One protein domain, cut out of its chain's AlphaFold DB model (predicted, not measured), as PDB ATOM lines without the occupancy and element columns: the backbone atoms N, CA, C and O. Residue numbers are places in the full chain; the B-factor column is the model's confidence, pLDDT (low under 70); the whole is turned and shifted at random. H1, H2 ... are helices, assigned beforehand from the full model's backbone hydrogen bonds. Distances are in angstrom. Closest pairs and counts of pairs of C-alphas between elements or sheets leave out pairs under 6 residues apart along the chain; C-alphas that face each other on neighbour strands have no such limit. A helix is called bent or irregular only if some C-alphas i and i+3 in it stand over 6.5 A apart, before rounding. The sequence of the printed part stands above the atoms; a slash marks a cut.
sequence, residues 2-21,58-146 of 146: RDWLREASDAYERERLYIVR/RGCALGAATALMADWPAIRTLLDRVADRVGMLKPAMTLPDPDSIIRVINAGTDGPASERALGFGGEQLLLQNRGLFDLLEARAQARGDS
ATOM      1  N   ARG A   2      15.420   6.801   7.708       89.19
ATOM      2  CA  ARG A   2      15.804   5.515   8.333       89.19
ATOM      3  C   ARG A   2      15.110   5.259   9.675       89.19
ATOM      4  O   ARG A   2      14.606   4.165   9.878       89.19
ATOM      5  N   ASP A   3      15.041   6.270  10.538       94.00
ATOM      6  CA  ASP A   3      14.378   6.127  11.841       94.00
ATOM      7  C   ASP A   3      12.866   5.946  11.691       94.00
ATOM      8  O   ASP A   3      12.311   5.029  12.277       94.00
ATOM      9  N   TRP A   4      12.234   6.702  10.788       95.44
ATOM     10  CA  TRP A   4      10.821   6.510  10.446       95.44
ATOM     11  C   TRP A   4      10.523   5.089   9.943       95.44
ATOM     12  O   TRP A   4       9.552   4.479  10.370       95.44
ATOM     13  N   LEU A   5      11.370   4.525   9.069       94.00
ATOM     14  CA  LEU A   5      11.206   3.144   8.587       94.00
ATOM     15  C   LEU A   5      11.358   2.121   9.718       94.00
ATOM     16  O   LEU A   5      10.655   1.114   9.722       94.00
ATOM     17  N   ARG A   6      12.254   2.377  10.677       95.00
ATOM     18  CA  ARG A   6      12.406   1.541  11.872       95.00
ATOM     19  C   ARG A   6      11.151   1.605  12.739       95.00
ATOM     20  O   ARG A   6      10.590   0.565  13.048       95.00
ATOM     21  N   GLU A   7      10.672   2.806  13.053       95.56
ATOM     22  CA  GLU A   7       9.449   3.012  13.837       95.56
ATOM     23  C   GLU A   7       8.225   2.374  13.168       95.56
ATOM     24  O   GLU A   7       7.449   1.680  13.825       95.56
ATOM     25  N   ALA A   8       8.076   2.550  11.852       96.00
ATOM     26  CA  ALA A   8       7.022   1.922  11.063       96.00
ATOM     27  C   ALA A   8       7.113   0.389  11.107       96.00
ATOM     28  O   ALA A   8       6.103  -0.278  11.314       96.00
ATOM     29  N   SER A   9       8.319  -0.172  10.971       95.19
ATOM     30  CA  SER A   9       8.554  -1.616  11.084       95.19
ATOM     31  C   SER A   9       8.192  -2.147  12.474       95.19
ATOM     32  O   SER A   9       7.478  -3.141  12.586       95.19
ATOM     33  N   ASP A  10       8.634  -1.471  13.536       95.75
ATOM     34  CA  ASP A  10       8.354  -1.860  14.922       95.75
ATOM     35  C   ASP A  10       6.855  -1.775  15.243       95.75
ATOM     36  O   ASP A  10       6.308  -2.614  15.966       95.75
ATOM     37  N   ALA A  11       6.169  -0.763  14.704       95.81
ATOM     38  CA  ALA A  11       4.722  -0.639  14.808       95.81
ATOM     39  C   ALA A  11       3.999  -1.761  14.056       95.81
ATOM     40  O   ALA A  11       3.081  -2.367  14.608       95.81
ATOM     41  N   TYR A  12       4.444  -2.090  12.845       96.00
ATOM     42  CA  TYR A  12       3.828  -3.133  12.032       96.00
ATOM     43  C   TYR A  12       4.053  -4.546  12.589       96.00
ATOM     44  O   TYR A  12       3.206  -5.421  12.417       96.00
ATOM     45  N   GLU A  13       5.138  -4.787  13.329       96.50
ATOM     46  CA  GLU A  13       5.352  -6.079  13.995       96.50
ATOM     47  C   GLU A  13       4.265  -6.368  15.048       96.50
ATOM     48  O   GLU A  13       3.826  -7.511  15.204       96.50
ATOM     49  N   ARG A  14       3.730  -5.332  15.714       95.94
ATOM     50  CA  ARG A  14       2.571  -5.484  16.615       95.94
ATOM     51  C   ARG A  14       1.317  -5.916  15.860       95.94
ATOM     52  O   ARG A  14       0.564  -6.760  16.347       95.94
ATOM     53  N   GLU A  15       1.125  -5.386  14.659       97.62
ATOM     54  CA  GLU A  15       0.017  -5.756  13.781       97.62
ATOM     55  C   GLU A  15       0.172  -7.196  13.265       97.62
ATOM     56  O   GLU A  15      -0.790  -7.965  13.281       97.62
ATOM     57  N   ARG A  16       1.394  -7.631  12.924       96.56
ATOM     58  CA  ARG A  16       1.686  -9.043  12.615       96.56
ATOM     59  C   ARG A  16       1.319  -9.974  13.765       96.56
ATOM     60  O   ARG A  16       0.654 -10.986  13.539       96.56
ATOM     61  N   LEU A  17       1.717  -9.642  14.993       96.56
ATOM     62  CA  LEU A  17       1.364 -10.434  16.176       96.56
ATOM     63  C   LEU A  17      -0.151 -10.489  16.395       96.56
ATOM     64  O   LEU A  17      -0.688 -11.533  16.772       96.56
ATOM     65  N   TYR A  18      -0.853  -9.387  16.130       97.31
ATOM     66  CA  TYR A  18      -2.308  -9.359  16.165       97.31
ATOM     67  C   TYR A  18      -2.932 -10.319  15.136       97.31
ATOM     68  O   TYR A  18      -3.776 -11.128  15.518       97.31
ATOM     69  N   ILE A  19      -2.473 -10.315  13.879       95.75
ATOM     70  CA  ILE A  19      -2.956 -11.230  12.825       95.75
ATOM     71  C   ILE A  19      -2.713 -12.696  13.196       95.75
ATOM     72  O   ILE A  19      -3.592 -13.535  12.993       95.75
ATOM     73  N   VAL A  20      -1.541 -13.019  13.754       95.81
ATOM     74  CA  VAL A  20      -1.206 -14.387  14.188       95.81
ATOM     75  C   VAL A  20      -2.188 -14.863  15.256       95.81
ATOM     76  O   VAL A  20      -2.757 -15.950  15.141       95.81
ATOM     77  N   ARG A  21      -2.437 -14.032  16.274       95.94
ATOM     78  CA  ARG A  21      -3.388 -14.346  17.348       95.94
ATOM     79  C   ARG A  21      -4.820 -14.459  16.831       95.94
ATOM     80  O   ARG A  21      -5.534 -15.369  17.241       95.94
ATOM     81  N   ARG A  58      15.927   4.692  -5.759       88.38
ATOM     82  CA  ARG A  58      15.665   5.705  -4.725       88.38
ATOM     83  C   ARG A  58      14.205   6.171  -4.767       88.38
ATOM     84  O   ARG A  58      13.760   6.696  -5.781       88.38
ATOM     85  N   GLY A  59      13.478   5.952  -3.672       90.62
ATOM     86  CA  GLY A  59      12.050   6.260  -3.536       90.62
ATOM     87  C   GLY A  59      11.126   5.040  -3.620       90.62
ATOM     88  O   GLY A  59      10.116   5.026  -2.933       90.62
ATOM     89  N   CYS A  60      11.485   3.979  -4.352       95.06
ATOM     90  CA  CYS A  60      10.616   2.813  -4.581       95.06
ATOM     91  C   CYS A  60      10.235   2.076  -3.288       95.06
ATOM     92  O   CYS A  60       9.055   1.968  -2.956       95.06
ATOM     93  N   ALA A  61      11.228   1.639  -2.509       93.56
ATOM     94  CA  ALA A  61      10.979   0.957  -1.239       93.56
ATOM     95  C   ALA A  61      10.251   1.860  -0.224       93.56
ATOM     96  O   ALA A  61       9.405   1.384   0.532       93.56
ATOM     97  N   LEU A  62      10.540   3.169  -0.238       95.25
ATOM     98  CA  LEU A  62       9.841   4.143   0.601       95.25
ATOM     99  C   LEU A  62       8.365   4.244   0.206       95.25
ATOM    100  O   LEU A  62       7.518   4.166   1.084       95.25
ATOM    101  N   GLY A  63       8.070   4.350  -1.091       96.31
ATOM    102  CA  GLY A  63       6.707   4.399  -1.616       96.31
ATOM    103  C   GLY A  63       5.883   3.182  -1.227       96.31
ATOM    104  O   GLY A  63       4.762   3.332  -0.741       96.31
ATOM    105  N   ALA A  64       6.471   1.989  -1.348       96.75
ATOM    106  CA  ALA A  64       5.853   0.760  -0.871       96.75
ATOM    107  C   ALA A  64       5.596   0.821   0.646       96.75
ATOM    108  O   ALA A  64       4.471   0.625   1.086       96.75
ATOM    109  N   ALA A  65       6.586   1.173   1.468       95.88
ATOM    110  CA  ALA A  65       6.392   1.257   2.918       95.88
ATOM    111  C   ALA A  65       5.311   2.281   3.320       95.88
ATOM    112  O   ALA A  65       4.473   1.995   4.173       95.88
ATOM    113  N   THR A  66       5.287   3.460   2.694       97.38
ATOM    114  CA  THR A  66       4.296   4.504   2.993       97.38
ATOM    115  C   THR A  66       2.893   4.117   2.544       97.38
ATOM    116  O   THR A  66       1.940   4.390   3.270       97.38
ATOM    117  N   ALA A  67       2.757   3.436   1.402       97.25
ATOM    118  CA  ALA A  67       1.474   2.903   0.959       97.25
ATOM    119  C   ALA A  67       0.960   1.820   1.918       97.25
ATOM    120  O   ALA A  67      -0.221   1.820   2.251       97.25
ATOM    121  N   LEU A  68       1.849   0.959   2.434       96.38
ATOM    122  CA  LEU A  68       1.482  -0.067   3.412       96.38
ATOM    123  C   LEU A  68       0.920   0.562   4.685       96.38
ATOM    124  O   LEU A  68      -0.139   0.158   5.156       96.38
ATOM    125  N   MET A  69       1.621   1.562   5.230       97.25
ATOM    126  CA  MET A  69       1.177   2.251   6.444       97.25
ATOM    127  C   MET A  69      -0.139   3.004   6.227       97.25
ATOM    128  O   MET A  69      -0.973   3.024   7.127       97.25
ATOM    129  N   ALA A  70      -0.337   3.599   5.047       96.50
ATOM    130  CA  ALA A  70      -1.547   4.352   4.727       96.50
ATOM    131  C   ALA A  70      -2.779   3.457   4.505       96.50
ATOM    132  O   ALA A  70      -3.880   3.836   4.897       96.50
ATOM    133  N   ASP A  71      -2.607   2.281   3.895       95.69
ATOM    134  CA  ASP A  71      -3.704   1.353   3.585       95.69
ATOM    135  C   ASP A  71      -4.110   0.499   4.801       95.69
ATOM    136  O   ASP A  71      -5.277   0.137   4.981       95.69
ATOM    137  N   TRP A  72      -3.157   0.218   5.700       96.69
ATOM    138  CA  TRP A  72      -3.371  -0.682   6.834       96.69
ATOM    139  C   TRP A  72      -4.587  -0.356   7.716       96.69
ATOM    140  O   TRP A  72      -5.302  -1.297   8.050       96.69
ATOM    141  N   PRO A  73      -4.902   0.902   8.091       96.44
ATOM    142  CA  PRO A  73      -6.080   1.206   8.910       96.44
ATOM    143  C   PRO A  73      -7.403   0.658   8.348       96.44
ATOM    144  O   PRO A  73      -8.265   0.192   9.106       96.44
ATOM    145  N   ALA A  74      -7.563   0.661   7.022       95.06
ATOM    146  CA  ALA A  74      -8.746   0.110   6.367       95.06
ATOM    147  C   ALA A  74      -8.790  -1.420   6.507       95.06
ATOM    148  O   ALA A  74      -9.802  -1.980   6.942       95.06
ATOM    149  N   ILE A  75      -7.663  -2.090   6.244       95.12
ATOM    150  CA  ILE A  75      -7.498  -3.539   6.439       95.12
ATOM    151  C   ILE A  75      -7.751  -3.911   7.907       95.12
ATOM    152  O   ILE A  75      -8.504  -4.839   8.215       95.12
ATOM    153  N   ARG A  76      -7.172  -3.143   8.833       96.94
ATOM    154  CA  ARG A  76      -7.249  -3.344  10.278       96.94
ATOM    155  C   ARG A  76      -8.685  -3.327  10.781       96.94
ATOM    156  O   ARG A  76      -9.029  -4.169  11.609       96.94
ATOM    157  N   THR A  77      -9.519  -2.446  10.231       96.69
ATOM    158  CA  THR A  77     -10.949  -2.352  10.555       96.69
ATOM    159  C   THR A  77     -11.707  -3.630  10.184       96.69
ATOM    160  O   THR A  77     -12.591  -4.068  10.922       96.69
ATOM    161  N   LEU A  78     -11.368  -4.271   9.061       94.75
ATOM    162  CA  LEU A  78     -11.971  -5.554   8.681       94.75
ATOM    163  C   LEU A  78     -11.554  -6.665   9.647       94.75
ATOM    164  O   LEU A  78     -12.401  -7.432  10.103       94.75
ATOM    165  N   LEU A  79     -10.272  -6.710  10.012       95.81
ATOM    166  CA  LEU A  79      -9.757  -7.671  10.988       95.81
ATOM    167  C   LEU A  79     -10.365  -7.461  12.381       95.81
ATOM    168  O   LEU A  79     -10.620  -8.431  13.087       95.81
ATOM    169  N   ASP A  80     -10.634  -6.216  12.780       97.62
ATOM    170  CA  ASP A  80     -11.307  -5.900  14.046       97.62
ATOM    171  C   ASP A  80     -12.716  -6.485  14.120       97.62
ATOM    172  O   ASP A  80     -13.102  -7.017  15.157       97.62
ATOM    173  N   ARG A  81     -13.463  -6.477  13.011       96.88
ATOM    174  CA  ARG A  81     -14.786  -7.119  12.960       96.88
ATOM    175  C   ARG A  81     -14.695  -8.630  13.160       96.88
ATOM    176  O   ARG A  81     -15.613  -9.236  13.710       96.88
ATOM    177  N   VAL A  82     -13.607  -9.249  12.702       94.81
ATOM    178  CA  VAL A  82     -13.348 -10.673  12.950       94.81
ATOM    179  C   VAL A  82     -13.016 -10.892  14.424       94.81
ATOM    180  O   VAL A  82     -13.593 -11.793  15.024       94.81
ATOM    181  N   ALA A  83     -12.166 -10.047  15.022       97.06
ATOM    182  CA  ALA A  83     -11.852 -10.116  16.452       97.06
ATOM    183  C   ALA A  83     -13.100  -9.978  17.328       97.06
ATOM    184  O   ALA A  83     -13.283 -10.784  18.240       97.06
ATOM    185  N   ASP A  84     -13.988  -9.035  17.008       97.44
ATOM    186  CA  ASP A  84     -15.255  -8.851  17.719       97.44
ATOM    187  C   ASP A  84     -16.120 -10.122  17.657       97.44
ATOM    188  O   ASP A  84     -16.695 -10.534  18.664       97.44
ATOM    189  N   ARG A  85     -16.156 -10.805  16.504       95.06
ATOM    190  CA  ARG A  85     -16.919 -12.052  16.326       95.06
ATOM    191  C   ARG A  85     -16.370 -13.220  17.148       95.06
ATOM    192  O   ARG A  85     -17.151 -14.064  17.574       95.06
ATOM    193  N   VAL A  86     -15.056 -13.281  17.357       95.62
ATOM    194  CA  VAL A  86     -14.404 -14.346  18.143       95.62
ATOM    195  C   VAL A  86     -14.136 -13.943  19.600       95.62
ATOM    196  O   VAL A  86     -13.490 -14.688  20.330       95.62
ATOM    197  N   GLY A  87     -14.608 -12.769  20.038       95.94
ATOM    198  CA  GLY A  87     -14.415 -12.272  21.406       95.94
ATOM    199  C   GLY A  87     -12.958 -11.940  21.758       95.94
ATOM    200  O   GLY A  87     -12.577 -11.997  22.927       95.94
ATOM    201  N   MET A  88     -12.122 -11.621  20.766       96.81
ATOM    202  CA  MET A  88     -10.704 -11.321  20.962       96.81
ATOM    203  C   MET A  88     -10.472  -9.828  21.236       96.81
ATOM    204  O   MET A  88     -11.005  -8.957  20.554       96.81
ATOM    205  N   LEU A  89      -9.598  -9.524  22.201       95.00
ATOM    206  CA  LEU A  89      -9.169  -8.150  22.473       95.00
ATOM    207  C   LEU A  89      -8.324  -7.574  21.327       95.00
ATOM    208  O   LEU A  89      -7.373  -8.203  20.853       95.00
ATOM    209  N   LYS A  90      -8.639  -6.331  20.960       96.25
ATOM    210  CA  LYS A  90      -7.979  -5.558  19.904       96.25
ATOM    211  C   LYS A  90      -6.854  -4.712  20.512       96.25
ATOM    212  O   LYS A  90      -7.146  -3.847  21.339       96.25
ATOM    213  N   PRO A  91      -5.577  -4.942  20.158       94.69
ATOM    214  CA  PRO A  91      -4.505  -4.049  20.578       94.69
ATOM    215  C   PRO A  91      -4.672  -2.676  19.921       94.69
ATOM    216  O   PRO A  91      -5.247  -2.565  18.835       94.69
ATOM    217  N   ALA A  92      -4.150  -1.641  20.579       94.88
ATOM    218  CA  ALA A  92      -4.109  -0.301  20.011       94.88
ATOM    219  C   ALA A  92      -3.241  -0.294  18.746       94.88
ATOM    220  O   ALA A  92      -2.104  -0.765  18.771       94.88
ATOM    221  N   MET A  93      -3.779   0.271  17.665       95.75
ATOM    222  CA  MET A  93      -3.022   0.506  16.442       95.75
ATOM    223  C   MET A  93      -2.129   1.729  16.645       95.75
ATOM    224  O   MET A  93      -2.608   2.819  16.949       95.75
ATOM    225  N   THR A  94      -0.825   1.539  16.486       95.69
ATOM    226  CA  THR A  94       0.197   2.569  16.755       95.69
ATOM    227  C   THR A  94       1.030   2.878  15.515       95.69
ATOM    228  O   THR A  94       2.233   3.111  15.620       95.69
ATOM    229  N   LEU A  95       0.427   2.757  14.332       95.38
ATOM    230  CA  LEU A  95       1.100   3.070  13.076       95.38
ATOM    231  C   LEU A  95       1.402   4.573  12.964       95.38
ATOM    232  O   LEU A  95       0.734   5.370  13.627       95.38
ATOM    233  N   PRO A  96       2.377   4.968  12.120       95.62
ATOM    234  CA  PRO A  96       2.624   6.371  11.820       95.62
ATOM    235  C   PRO A  96       1.350   7.090  11.371       95.62
ATOM    236  O   PRO A  96       0.587   6.571  10.555       95.62
ATOM    237  N   ASP A  97       1.139   8.299  11.886       93.94
ATOM    238  CA  ASP A  97       0.021   9.142  11.479       93.94
ATOM    239  C   ASP A  97       0.187   9.651  10.028       93.94
ATOM    240  O   ASP A  97       1.311   9.689   9.503       93.94
ATOM    241  N   PRO A  98      -0.909  10.068   9.366       95.19
ATOM    242  CA  PRO A  98      -0.855  10.569   7.993       95.19
ATOM    243  C   PRO A  98       0.128  11.727   7.783       95.19
ATOM    244  O   PRO A  98       0.825  11.755   6.767       95.19
ATOM    245  N   ASP A  99       0.264  12.645   8.743       96.88
ATOM    246  CA  ASP A  99       1.190  13.771   8.605       96.88
ATOM    247  C   ASP A  99       2.647  13.293   8.661       96.88
ATOM    248  O   ASP A  99       3.503  13.793   7.929       96.88
ATOM    249  N   SER A 100       2.949  12.297   9.496       96.88
ATOM    250  CA  SER A 100       4.254  11.630   9.547       96.88
ATOM    251  C   SER A 100       4.603  10.935   8.231       96.88
ATOM    252  O   SER A 100       5.738  11.052   7.758       96.88
ATOM    253  N   ILE A 101       3.623  10.284   7.595       97.31
ATOM    254  CA  ILE A 101       3.773   9.690   6.259       97.31
ATOM    255  C   ILE A 101       4.106  10.780   5.224       97.31
ATOM    256  O   ILE A 101       5.087  10.659   4.490       97.31
ATOM    257  N   ILE A 102       3.355  11.884   5.198       96.44
ATOM    258  CA  ILE A 102       3.599  12.992   4.257       96.44
ATOM    259  C   ILE A 102       4.996  13.594   4.470       96.44
ATOM    260  O   ILE A 102       5.733  13.827   3.509       96.44
ATOM    261  N   ARG A 103       5.402  13.806   5.728       96.50
ATOM    262  CA  ARG A 103       6.735  14.335   6.057       96.50
ATOM    263  C   ARG A 103       7.855  13.425   5.560       96.50
ATOM    264  O   ARG A 103       8.836  13.935   5.016       96.50
ATOM    265  N   VAL A 104       7.746  12.104   5.732       96.69
ATOM    266  CA  VAL A 104       8.805  11.186   5.281       96.69
ATOM    267  C   VAL A 104       8.864  11.077   3.759       96.69
ATOM    268  O   VAL A 104       9.968  10.970   3.227       96.69
ATOM    269  N   ILE A 105       7.722  11.162   3.066       95.75
ATOM    270  CA  ILE A 105       7.657  11.222   1.599       95.75
ATOM    271  C   ILE A 105       8.448  12.438   1.115       95.75
ATOM    272  O   ILE A 105       9.431  12.273   0.397       95.75
ATOM    273  N   ASN A 106       8.105  13.630   1.612       94.25
ATOM    274  CA  ASN A 106       8.762  14.882   1.222       94.25
ATOM    275  C   ASN A 106      10.263  14.892   1.547       94.25
ATOM    276  O   ASN A 106      11.055  15.461   0.804       94.25
ATOM    277  N   ALA A 107      10.674  14.261   2.651       93.25
ATOM    278  CA  ALA A 107      12.082  14.160   3.035       93.25
ATOM    279  C   ALA A 107      12.861  13.067   2.273       93.25
ATOM    280  O   ALA A 107      14.093  13.054   2.307       93.25
ATOM    281  N   GLY A 108      12.166  12.105   1.661       89.06
ATOM    282  CA  GLY A 108      12.748  10.950   0.973       89.06
ATOM    283  C   GLY A 108      12.878  11.113  -0.541       89.06
ATOM    284  O   GLY A 108      13.507  10.272  -1.188       89.06
ATOM    285  N   THR A 109      12.312  12.183  -1.099       90.69
ATOM    286  CA  THR A 109      12.356  12.523  -2.523       90.69
ATOM    287  C   THR A 109      13.088  13.841  -2.749       90.69
ATOM    288  O   THR A 109      12.926  14.795  -2.000       90.69
ATOM    289  N   ASP A 110      13.892  13.893  -3.801       89.88
ATOM    290  CA  ASP A 110      14.785  15.007  -4.154       89.88
ATOM    291  C   ASP A 110      14.669  15.416  -5.633       89.88
ATOM    292  O   ASP A 110      15.517  16.134  -6.162       89.88
ATOM    293  N   GLY A 111      13.604  14.974  -6.305       92.12
ATOM    294  CA  GLY A 111      13.241  15.424  -7.640       92.12
ATOM    295  C   GLY A 111      12.350  14.437  -8.398       92.12
ATOM    296  O   GLY A 111      12.011  13.362  -7.894       92.12
ATOM    297  N   PRO A 112      12.037  14.739  -9.671       94.25
ATOM    298  CA  PRO A 112      11.033  13.998 -10.436       94.25
ATOM    299  C   PRO A 112      11.327  12.499 -10.589       94.25
ATOM    300  O   PRO A 112      10.416  11.691 -10.764       94.25
ATOM    301  N   ALA A 113      12.601  12.095 -10.571       93.94
ATOM    302  CA  ALA A 113      12.977  10.688 -10.685       93.94
ATOM    303  C   ALA A 113      12.636   9.883  -9.418       93.94
ATOM    304  O   ALA A 113      12.081   8.788  -9.539       93.94
ATOM    305  N   SER A 114      12.937  10.417  -8.228       94.75
ATOM    306  CA  SER A 114      12.646   9.760  -6.948       94.75
ATOM    307  C   SER A 114      11.155   9.820  -6.607       94.75
ATOM    308  O   SER A 114      10.618   8.839  -6.102       94.75
ATOM    309  N   GLU A 115      10.452  10.886  -6.999       95.56
ATOM    310  CA  GLU A 115       8.984  10.983  -6.913       95.56
ATOM    311  C   GLU A 115       8.275   9.921  -7.763       95.56
ATOM    312  O   GLU A 115       7.393   9.215  -7.275       95.56
ATOM    313  N   ARG A 116       8.694   9.728  -9.025       96.88
ATOM    314  CA  ARG A 116       8.135   8.664  -9.879       96.88
ATOM    315  C   ARG A 116       8.416   7.272  -9.325       96.88
ATOM    316  O   ARG A 116       7.560   6.398  -9.411       96.88
ATOM    317  N   ALA A 117       9.617   7.045  -8.792       96.12
ATOM    318  CA  ALA A 117       9.955   5.771  -8.169       96.12
ATOM    319  C   ALA A 117       9.102   5.515  -6.919       96.12
ATOM    320  O   ALA A 117       8.639   4.393  -6.735       96.12
ATOM    321  N   LEU A 118       8.854   6.546  -6.107       96.81
ATOM    322  CA  LEU A 118       7.962   6.488  -4.952       96.81
ATOM    323  C   LEU A 118       6.527   6.147  -5.357       96.81
ATOM    324  O   LEU A 118       5.960   5.198  -4.820       96.81
ATOM    325  N   GLY A 119       5.973   6.856  -6.344       97.12
ATOM    326  CA  GLY A 119       4.639   6.569  -6.874       97.12
ATOM    327  C   GLY A 119       4.520   5.131  -7.382       97.12
ATOM    328  O   GLY A 119       3.613   4.411  -6.977       97.12
ATOM    329  N   PHE A 120       5.498   4.681  -8.174       96.94
ATOM    330  CA  PHE A 120       5.561   3.299  -8.655       96.94
ATOM    331  C   PHE A 120       5.592   2.284  -7.504       96.94
ATOM    332  O   PHE A 120       4.823   1.329  -7.510       96.94
ATOM    333  N   GLY A 121       6.459   2.478  -6.507       96.75
ATOM    334  CA  GLY A 121       6.566   1.557  -5.374       96.75
ATOM    335  C   GLY A 121       5.268   1.457  -4.571       96.75
ATOM    336  O   GLY A 121       4.855   0.357  -4.204       96.75
ATOM    337  N   GLY A 122       4.600   2.594  -4.351       97.56
ATOM    338  CA  GLY A 122       3.299   2.637  -3.688       97.56
ATOM    339  C   GLY A 122       2.206   1.934  -4.491       97.56
ATOM    340  O   GLY A 122       1.502   1.084  -3.955       97.56
ATOM    341  N   GLU A 123       2.106   2.225  -5.789       97.75
ATOM    342  CA  GLU A 123       1.139   1.589  -6.691       97.75
ATOM    343  C   GLU A 123       1.320   0.068  -6.738       97.75
ATOM    344  O   GLU A 123       0.348  -0.675  -6.600       97.75
ATOM    345  N   GLN A 124       2.561  -0.409  -6.872       96.94
ATOM    346  CA  GLN A 124       2.840  -1.842  -6.900       96.94
ATOM    347  C   GLN A 124       2.404  -2.536  -5.611       96.94
ATOM    348  O   GLN A 124       1.828  -3.619  -5.689       96.94
ATOM    349  N   LEU A 125       2.623  -1.927  -4.440       96.50
ATOM    350  CA  LEU A 125       2.138  -2.502  -3.188       96.50
ATOM    351  C   LEU A 125       0.603  -2.561  -3.152       96.50
ATOM    352  O   LEU A 125       0.046  -3.610  -2.835       96.50
ATOM    353  N   LEU A 126      -0.081  -1.468  -3.494       96.31
ATOM    354  CA  LEU A 126      -1.547  -1.426  -3.476       96.31
ATOM    355  C   LEU A 126      -2.156  -2.459  -4.436       96.31
ATOM    356  O   LEU A 126      -3.164  -3.085  -4.109       96.31
ATOM    357  N   LEU A 127      -1.513  -2.704  -5.582       95.94
ATOM    358  CA  LEU A 127      -1.891  -3.783  -6.496       95.94
ATOM    359  C   LEU A 127      -1.748  -5.170  -5.851       95.94
ATOM    360  O   LEU A 127      -2.631  -6.007  -6.037       95.94
ATOM    361  N   GLN A 128      -0.691  -5.419  -5.066       94.88
ATOM    362  CA  GLN A 128      -0.557  -6.684  -4.330       94.88
ATOM    363  C   GLN A 128      -1.650  -6.838  -3.265       94.88
ATOM    364  O   GLN A 128      -2.269  -7.900  -3.184       94.88
ATOM    365  N   ASN A 129      -1.944  -5.783  -2.494       94.19
ATOM    366  CA  ASN A 129      -3.021  -5.811  -1.498       94.19
ATOM    367  C   ASN A 129      -4.373  -6.098  -2.157       94.19
ATOM    368  O   ASN A 129      -5.102  -6.981  -1.707       94.19
ATOM    369  N   ARG A 130      -4.685  -5.413  -3.263       94.19
ATOM    370  CA  ARG A 130      -5.900  -5.672  -4.038       94.19
ATOM    371  C   ARG A 130      -5.971  -7.120  -4.515       94.19
ATOM    372  O   ARG A 130      -6.972  -7.778  -4.265       94.19
ATOM    373  N   GLY A 131      -4.902  -7.635  -5.123       93.31
ATOM    374  CA  GLY A 131      -4.873  -9.020  -5.593       93.31
ATOM    375  C   GLY A 131      -5.072 -10.042  -4.467       93.31
ATOM    376  O   GLY A 131      -5.666 -11.094  -4.686       93.31
ATOM    377  N   LEU A 132      -4.624  -9.731  -3.243       91.62
ATOM    378  CA  LEU A 132      -4.881 -10.577  -2.075       91.62
ATOM    379  C   LEU A 132      -6.371 -10.576  -1.703       91.62
ATOM    380  O   LEU A 132      -6.920 -11.631  -1.388       91.62
ATOM    381  N   PHE A 133      -7.038  -9.421  -1.755       92.19
ATOM    382  CA  PHE A 133      -8.482  -9.335  -1.524       92.19
ATOM    383  C   PHE A 133      -9.291 -10.049  -2.609       92.19
ATOM    384  O   PHE A 133     -10.199 -10.803  -2.263       92.19
ATOM    385  N   ASP A 134      -8.912  -9.904  -3.879       92.25
ATOM    386  CA  ASP A 134      -9.539 -10.622  -4.995       92.25
ATOM    387  C   ASP A 134      -9.424 -12.151  -4.789       92.25
ATOM    388  O   ASP A 134     -10.387 -12.899  -4.967       92.25
ATOM    389  N   LEU A 135      -8.265 -12.629  -4.311       90.00
ATOM    390  CA  LEU A 135      -8.056 -14.038  -3.961       90.00
ATOM    391  C   LEU A 135      -8.934 -14.488  -2.780       90.00
ATOM    392  O   LEU A 135      -9.472 -15.597  -2.792       90.00
ATOM    393  N   LEU A 136      -9.081 -13.655  -1.743       88.44
ATOM    394  CA  LEU A 136      -9.959 -13.949  -0.604       88.44
ATOM    395  C   LEU A 136     -11.428 -14.046  -1.030       88.44
ATOM    396  O   LEU A 136     -12.132 -14.939  -0.553       88.44
ATOM    397  N   GLU A 137     -11.870 -13.166  -1.928       89.31
ATOM    398  CA  GLU A 137     -13.222 -13.168  -2.487       89.31
ATOM    399  C   GLU A 137     -13.482 -14.428  -3.319       89.31
ATOM    400  O   GLU A 137     -14.436 -15.155  -3.032       89.31
ATOM    401  N   ALA A 138     -12.591 -14.765  -4.256       87.88
ATOM    402  CA  ALA A 138     -12.705 -15.980  -5.065       87.88
ATOM    403  C   ALA A 138     -12.781 -17.248  -4.190       87.88
ATOM    404  O   ALA A 138     -13.609 -18.133  -4.407       87.88
ATOM    405  N   ARG A 139     -11.968 -17.313  -3.126       85.56
ATOM    406  CA  ARG A 139     -12.001 -18.420  -2.154       85.56
ATOM    407  C   ARG A 139     -13.288 -18.469  -1.338       85.56
ATOM    408  O   ARG A 139     -13.680 -19.546  -0.893       85.56
ATOM    409  N   ALA A 140     -13.902 -17.324  -1.052       84.94
ATOM    410  CA  ALA A 140     -15.183 -17.276  -0.358       84.94
ATOM    411  C   ALA A 140     -16.323 -17.758  -1.266       84.94
ATOM    412  O   ALA A 140     -17.138 -18.553  -0.808       84.94
ATOM    413  N   GLN A 141     -16.328 -17.351  -2.538       85.62
ATOM    414  CA  GLN A 141     -17.300 -17.796  -3.545       85.62
ATOM    415  C   GLN A 141     -17.233 -19.314  -3.761       85.62
ATOM    416  O   GLN A 141     -18.244 -19.991  -3.617       85.62
ATOM    417  N   ALA A 142     -16.030 -19.873  -3.939       82.88
ATOM    418  CA  ALA A 142     -15.843 -21.317  -4.121       82.88
ATOM    419  C   ALA A 142     -16.392 -22.173  -2.958       82.88
ATOM    420  O   ALA A 142     -16.758 -23.326  -3.164       82.88
ATOM    421  N   ARG A 143     -16.465 -21.622  -1.735       78.00
ATOM    422  CA  ARG A 143     -17.101 -22.288  -0.581       78.00
ATOM    423  C   ARG A 143     -18.624 -22.173  -0.572       78.00
ATOM    424  O   ARG A 143     -19.266 -23.032   0.013       78.00
ATOM    425  N   GLY A 144     -19.180 -21.096  -1.126       70.00
ATOM    426  CA  GLY A 144     -20.628 -20.891  -1.223       70.00
ATOM    427  C   GLY A 144     -21.284 -21.757  -2.297       70.00
ATOM    428  O   GLY A 144     -22.457 -22.089  -2.165       70.00
ATOM    429  N   ASP A 145     -20.509 -22.158  -3.307       57.69
ATOM    430  CA  ASP A 145     -20.933 -23.042  -4.400       57.69
ATOM    431  C   ASP A 145     -20.738 -24.546  -4.081       57.69
ATOM    432  O   ASP A 145     -20.912 -25.389  -4.964       57.69
ATOM    433  N   SER A 146     -20.342 -24.883  -2.840       49.19
ATOM    434  CA  SER A 146     -20.110 -26.256  -2.345       49.19
ATOM    435  C   SER A 146     -21.296 -26.829  -1.572       49.19
ATOM    436  O   SER A 146     -21.897 -26.080  -0.771       49.19
TER     437      SER A 146
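AT A GLANCE: This is residues 2 to 21 and 58 to 146 of the 146 residues of an uncharacterized protein of Sphingomonas xanthus (UniProt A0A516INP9). The long helix H4 and the shorter helix H1 run nearly the same course at opposite sides of the domain, and the bent helix H2 passes slantwise between them, its arm H2a packed on the first part of H4 and its arm H2b lying beside the far part of H1. The short helix H3 packs side by side on H2a, a long link of residues 86 to 97 leads back to it from the end of H2, and the last part of H4 with the tail, residues 134 to 146, sticks out free. The printed part has 109 residues, with four named helices in the order H1, H2, H3, H4 and no named strand; the class is all helix. The whole is loose, with a radius of gyration of the C-alphas of 16.3 A, and elongated, spanning 53 by 31 by 18 A.

IN THESE COORDINATES: H4, the longest helix, holds residues 112 to 144 and measures 48.0 A, from C-alpha 112 at (11.033, 13.998, -10.436) to C-alpha 144 at (-20.628, -20.891, -1.223). H2, residues 60 to 85, was assigned as one helix by its hydrogen bonds but is bent: C-alphas 70 and 73 are 6.9 A apart. Its arms are H2a, residues 60 to 70, 15.4 A, and H2b, residues 73 to 85, 18.7 A. H3 holds residues 98 to 108, 15.3 A. H1, residues 2 to 21, measures 29.1 A and begins at C-alpha 2, (15.804, 5.515, 8.333).

HOW THE PARTS SIT: H4 touches H2a with residues 114 to 126 alone, at a steep tilt of 51 degrees, the same way; the closest C-alphas, those of Gly 63 and Leu 118, are 4.1 A apart. H2a and H2b stand at a steep tilt of 43 degrees. H2a touches H3, opposite ways at a shallow tilt of 6 degrees, with the C-alphas of Thr 66 and Ile 101 closest at 6.2 A. H3 and H4 are near each other, with 6 pairs of C-alphas within 10 A. H1 is close but not clearly touching to H2a, where the C-alphas of Ala 8 and Met 69 are closest at 7.5 A. The same holds for H1 and H2b, at a shallow tilt of 23 degrees, the same way, with the C-alphas of Ile 19 and Leu 79 closest at 7.9 A, and for H1 and H3, with those of Trp 4 and Val 104 closest at 7.3 A. H4 is apart from H1 and from H2b. In H2a, H2b and H3 every O i to N i+4 pair is within hydrogen-bond range; in H1 14 of 16 are, in H4 28 of 29.

THE WHOLE: The C-alphas farthest apart, those of Asp 110 and Ser 146, are 54.1 A apart. Residues 22 to 57 are not printed, and the link from H1 to H2 runs across this cut, with C-alphas 21 and 58 35.4 A apart. The link from H2 to H3 is long, 12 residues, and that from H3 to H4 is tight, 3 residues. The mean pLDDT of the printed part is 93.6; residues 145 to 146, at the chain's end, are under 70.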